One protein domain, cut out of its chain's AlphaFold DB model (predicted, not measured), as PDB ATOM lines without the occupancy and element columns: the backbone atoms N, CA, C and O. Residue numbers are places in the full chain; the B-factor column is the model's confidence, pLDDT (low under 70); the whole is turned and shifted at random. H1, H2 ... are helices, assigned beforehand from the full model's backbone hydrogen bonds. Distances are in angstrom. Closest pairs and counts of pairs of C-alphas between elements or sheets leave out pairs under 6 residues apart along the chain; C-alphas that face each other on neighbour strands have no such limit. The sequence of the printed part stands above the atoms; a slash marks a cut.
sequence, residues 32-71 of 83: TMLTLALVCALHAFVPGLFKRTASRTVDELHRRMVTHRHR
ATOM      1  N   THR A  32      41.773  27.337  33.120       82.94
ATOM      2  CA  THR A  32      40.732  28.363  33.299       82.94
ATOM      3  C   THR A  32      41.355  29.727  33.636       82.94
ATOM      4  O   THR A  32      40.953  30.743  33.072       82.94
ATOM      5  N   MET A  33      42.385  29.775  34.488       84.56
ATOM      6  CA  MET A  33      43.112  31.025  34.749       84.56
ATOM      7  C   MET A  33      43.853  31.552  33.515       84.56
ATOM      8  O   MET A  33      43.836  32.755  33.261       84.56
ATOM      9  N   LEU A  34      44.468  30.670  32.723       87.81
ATOM     10  CA  LEU A  34      45.194  31.060  31.513       87.81
ATOM     11  C   LEU A  34      44.258  31.672  30.461       87.81
ATOM     12  O   LEU A  34      44.562  32.714  29.883       87.81
ATOM     13  N   THR A  35      43.095  31.055  30.241       83.81
ATOM     14  CA  THR A  35      42.072  31.594  29.327       83.81
ATOM     15  C   THR A  35      41.547  32.951  29.792       83.81
ATOM     16  O   THR A  35      41.412  33.860  28.973       83.81
ATOM     17  N   LEU A  36      41.324  33.132  31.097       81.62
ATOM     18  CA  LEU A  36      40.961  34.430  31.664       81.62
ATOM     19  C   LEU A  36      42.042  35.489  31.401       81.62
ATOM     20  O   LEU A  36      41.725  36.586  30.943       81.62
ATOM     21  N   ALA A  37      43.310  35.155  31.652       84.00
ATOM     22  CA  ALA A  37      44.433  36.056  31.415       84.00
ATOM     23  C   ALA A  37      44.513  36.485  29.941       84.00
ATOM     24  O   ALA A  37      44.672  37.673  29.656       84.00
ATOM     25  N   LEU A  38      44.323  35.547  29.008       85.44
ATOM     26  CA  LEU A  38      44.307  35.834  27.575       85.44
ATOM     27  C   LEU A  38      43.148  36.764  27.185       85.44
ATOM     28  O   LEU A  38      43.357  37.730  26.456       85.44
ATOM     29  N   VAL A  39      41.937  36.516  27.697       83.00
ATOM     30  CA  VAL A  39      40.768  37.379  27.447       83.00
ATOM     31  C   VAL A  39      41.006  38.797  27.972       83.00
ATOM     32  O   VAL A  39      40.709  39.763  27.269       83.00
ATOM     33  N   CYS A  40      41.572  38.938  29.173       78.12
ATOM     34  CA  CYS A  40      41.929  40.239  29.737       78.12
ATOM     35  C   CYS A  40      43.018  40.946  28.918       78.12
ATOM     36  O   CYS A  40      42.898  42.143  28.666       78.12
ATOM     37  N   ALA A  41      44.039  40.219  28.455       83.25
ATOM     38  CA  ALA A  41      45.084  40.773  27.598       83.25
ATOM     39  C   ALA A  41      44.496  41.292  26.279       83.25
ATOM     40  O   ALA A  41      44.690  42.453  25.931       83.25
ATOM     41  N   LEU A  42      43.693  40.478  25.587       83.06
ATOM     42  CA  LEU A  42      43.004  40.890  24.359       83.06
ATOM     43  C   LEU A  42      42.081  42.093  24.592       83.06
ATOM     44  O   LEU A  42      42.003  42.977  23.744       83.06
ATOM     45  N   HIS A  43      41.412  42.160  25.746       73.94
ATOM     46  CA  HIS A  43      40.599  43.313  26.129       73.94
ATOM     47  C   HIS A  43      41.433  44.585  26.340       73.94
ATOM     48  O   HIS A  43      40.981  45.667  25.971       73.94
ATOM     49  N   ALA A  44      42.635  44.462  26.910       75.50
ATOM     50  CA  ALA A  44      43.549  45.586  27.098       75.50
ATOM     51  C   ALA A  44      44.057  46.146  25.757       75.50
ATOM     52  O   ALA A  44      44.176  47.360  25.617       75.50
ATOM     53  N   PHE A  45      44.304  45.283  24.763       81.19
ATOM     54  CA  PHE A  45      44.703  45.708  23.415       81.19
ATOM     55  C   PHE A  45      43.533  46.243  22.579       81.19
ATOM     56  O   PHE A  45      43.712  47.178  21.803       81.19
ATOM     57  N   VAL A  46      42.337  45.663  22.724       79.19
ATOM     58  CA  VAL A  46      41.134  46.062  21.978       79.19
ATOM     59  C   VAL A  46      39.993  46.355  22.958       79.19
ATOM     60  O   VAL A  46      39.156  45.480  23.234       79.19
ATOM     61  N   PRO A  47      39.919  47.593  23.483       65.19
ATOM     62  CA  PRO A  47      38.865  47.986  24.407       65.19
ATOM     63  C   PRO A  47      37.508  47.942  23.696       65.19
ATOM     64  O   PRO A  47      37.155  48.816  22.910       65.19
ATOM     65  N   GLY A  48      36.721  46.896  23.962       64.44
ATOM     66  CA  GLY A  48      35.386  46.730  23.374       64.44
ATOM     67  C   GLY A  48      35.024  45.309  22.966       64.44
ATOM     68  O   GLY A  48      33.849  44.960  23.042       64.44
ATOM     69  N   LEU A  49      36.006  44.469  22.628       64.06
ATOM     70  CA  LEU A  49      35.748  43.141  22.052       64.06
ATOM     71  C   LEU A  49      35.189  42.130  23.075       64.06
ATOM     72  O   LEU A  49      34.442  41.225  22.726       64.06
ATOM     73  N   PHE A  50      35.494  42.329  24.363       64.94
ATOM     74  CA  PHE A  50      35.169  41.384  25.443       64.94
ATOM     75  C   PHE A  50      34.575  42.034  26.701       64.94
ATOM     76  O   PHE A  50      34.728  41.497  27.797       64.94
ATOM     77  N   LYS A  51      33.871  43.172  26.572       64.88
ATOM     78  CA  LYS A  51      33.308  43.915  27.725       64.88
ATOM     79  C   LYS A  51      32.516  43.039  28.706       64.88
ATOM     80  O   LYS A  51      32.552  43.287  29.901       64.88
ATOM     81  N   ARG A  52      31.799  42.022  28.212       68.19
ATOM     82  CA  ARG A  52      31.021  41.089  29.051       68.19
ATOM     83  C   ARG A  52      31.736  39.768  29.325       68.19
ATOM     84  O   ARG A  52      31.387  39.089  30.282       68.19
ATOM     85  N   THR A  53      32.710  39.396  28.501       71.50
ATOM     86  CA  THR A  53      33.386  38.096  28.588       71.50
ATOM     87  C   THR A  53      34.420  38.089  29.702       71.50
ATOM     88  O   THR A  53      34.435  37.146  30.477       71.50
ATOM     89  N   ALA A  54      35.206  39.160  29.858       67.75
ATOM     90  CA  ALA A  54      36.179  39.253  30.949       67.75
ATOM     91  C   ALA A  54      35.491  39.153  32.323       67.75
ATOM     92  O   ALA A  54      35.803  38.257  33.102       67.75
ATOM     93  N   SER A  55      34.481  39.994  32.583       74.88
ATOM     94  CA  SER A  55      33.745  39.978  33.855       74.88
ATOM     95  C   SER A  55      33.033  38.647  34.118       74.88
ATOM     96  O   SER A  55      33.101  38.149  35.236       74.88
ATOM     97  N   ARG A  56      32.400  38.032  33.105       77.38
ATOM     98  CA  ARG A  56      31.753  36.712  33.252       77.38
ATOM     99  C   ARG A  56      32.751  35.599  33.565       77.38
ATOM    100  O   ARG A  56      32.444  34.734  34.376       77.38
ATOM    101  N   THR A  57      33.930  35.612  32.946       74.38
ATOM    102  CA  THR A  57      34.967  34.604  33.209       74.38
ATOM    103  C   THR A  57      35.561  34.767  34.609       74.38
ATOM    104  O   THR A  57      35.799  33.765  35.278       74.38
ATOM    105  N   VAL A  58      35.756  36.004  35.087       77.06
ATOM    106  CA  VAL A  58      36.170  36.263  36.480       77.06
ATOM    107  C   VAL A  58      35.114  35.758  37.461       77.06
ATOM    108  O   VAL A  58      35.464  35.082  38.425       77.06
ATOM    109  N   ASP A  59      33.838  36.048  37.207       81.50
ATOM    110  CA  ASP A  59      32.727  35.642  38.071       81.50
ATOM    111  C   ASP A  59      32.571  34.113  38.125       81.50
ATOM    112  O   ASP A  59      32.463  33.524  39.197       81.50
ATOM    113  N   GLU A  60      32.687  33.434  36.980       78.62
ATOM    114  CA  GLU A  60      32.686  31.970  36.917       78.62
ATOM    115  C   GLU A  60      33.894  31.363  37.643       78.62
ATOM    116  O   GLU A  60      33.748  30.375  38.367       78.62
ATOM    117  N   LEU A  61      35.087  31.954  37.507       77.56
ATOM    118  CA  LEU A  61      36.269  31.513  38.246       77.56
ATOM    119  C   LEU A  61      36.075  31.710  39.757       77.56
ATOM    120  O   LEU A  61      36.378  30.808  40.539       77.56
ATOM    121  N   HIS A  62      35.524  32.851  40.169       79.12
ATOM    122  CA  HIS A  62      35.224  33.142  41.566       79.12
ATOM    123  C   HIS A  62      34.197  32.151  42.133       79.12
ATOM    124  O   HIS A  62      34.426  31.549  43.184       79.12
ATOM    125  N   ARG A  63      33.121  31.880  41.388       78.50
ATOM    126  CA  ARG A  63      32.109  30.876  41.733       78.50
ATOM    127  C   ARG A  63      32.720  29.485  41.870       78.50
ATOM    128  O   ARG A  63      32.407  28.783  42.832       78.50
ATOM    129  N   ARG A  64      33.617  29.088  40.962       72.00
ATOM    130  CA  ARG A  64      34.351  27.815  41.056       72.00
ATOM    131  C   ARG A  64      35.222  27.760  42.310       72.00
ATOM    132  O   ARG A  64      35.148  26.766  43.024       72.00
ATOM    133  N   MET A  65      35.964  28.820  42.642       74.31
ATOM    134  CA  MET A  65      36.777  28.861  43.868       74.31
ATOM    135  C   MET A  65      35.927  28.729  45.138       74.31
ATOM    136  O   MET A  65      36.271  27.956  46.031       74.31
ATOM    137  N   VAL A  66      34.800  29.445  45.219       73.94
ATOM    138  CA  VAL A  66      33.895  29.406  46.381       73.94
ATOM    139  C   VAL A  66      33.190  28.048  46.498       73.94
ATOM    140  O   VAL A  66      33.121  27.479  47.586       73.94
ATOM    141  N   THR A  67      32.731  27.480  45.380       67.00
ATOM    142  CA  THR A  67      32.048  26.174  45.355       67.00
ATOM    143  C   THR A  67      33.006  25.033  45.716       67.00
ATOM    144  O   THR A  67      32.651  24.152  46.500       67.00
ATOM    145  N   HIS A  68      34.245  25.057  45.210       58.78
ATOM    146  CA  HIS A  68      35.263  24.066  45.576       58.78
ATOM    147  C   HIS A  68      35.703  24.193  47.045       58.78
ATOM    148  O   HIS A  68      35.933  23.171  47.690       58.78
ATOM    149  N   ARG A  69      35.723  25.408  47.615       56.84
ATOM    150  CA  ARG A  69      35.938  25.618  49.061       56.84
ATOM    151  C   ARG A  69      34.887  24.913  49.915       56.84
ATOM    152  O   ARG A  69      35.227  24.295  50.919       56.84
ATOM    153  N   HIS A  70      33.623  24.961  49.502       49.38
ATOM    154  CA  HIS A  70      32.535  24.307  50.233       49.38
ATOM    155  C   HIS A  70      32.640  22.774  50.205       49.38
ATOM    156  O   HIS A  70      32.261  22.112  51.169       49.38
ATOM    157  N   ARG A  71      33.210  22.202  49.135       50.25
ATOM    158  CA  ARG A  71      33.478  20.759  49.032       50.25
ATOM    159  C   ARG A  71      34.639  20.315  49.927       50.25
ATOM    160  O   ARG A  71      34.565  19.242  50.513       50.25
TER     161      ARG A  71
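AT A GLANCE: This is residues 32 to 71 of the 83 residues of an uncharacterized protein of Gammaproteobacteria bacterium (UniProt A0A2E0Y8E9). You are looking at a helical hairpin: H1 runs one way, a short link turns the backbone, and H2 folds back beside H1 with residues 53 to 61, while residues 62 to 71 of H2 stick out free. The printed part has 40 residues, with two named helices, H1 then H2, and no named strand; the class is all helix. It is loose, with a radius of gyration of the C-alphas of 11.6 A, and a rod spanning 38 by 17 by 8 A.

HOW THE PARTS SIT: Begin with H1, residues 32 to 45, and go on to H2, residues 53 to 71. The two touch, H2 with residues 53 to 61 alone; their closest C-alphas, of Cys 40 and Ala 54, are 6.0 A apart. They run opposite ways at a shallow tilt of 22 degrees, a helical hairpin. In both helices, every O i to N i+4 pair is within hydrogen-bond range.

IN THESE COORDINATES: Find C-alpha 32 at (40.732, 28.363, 33.299); from there H1 runs 20.4 A to C-alpha 45. H2 begins at C-alpha 53, at (33.386, 38.096, 28.588), and runs 26.8 A to C-alpha 71 at (33.478, 20.759, 49.032).

THE WHOLE: The C-alphas farthest apart, of Val 46 and Arg 71, are 37.8 A apart. The printed part has no cut, and its link of 7 residues is short. In the B-factor column, find pLDDT under 70 at residues 47 to 52, 54 and 67 to 71; the mean of the printed part is 74.0.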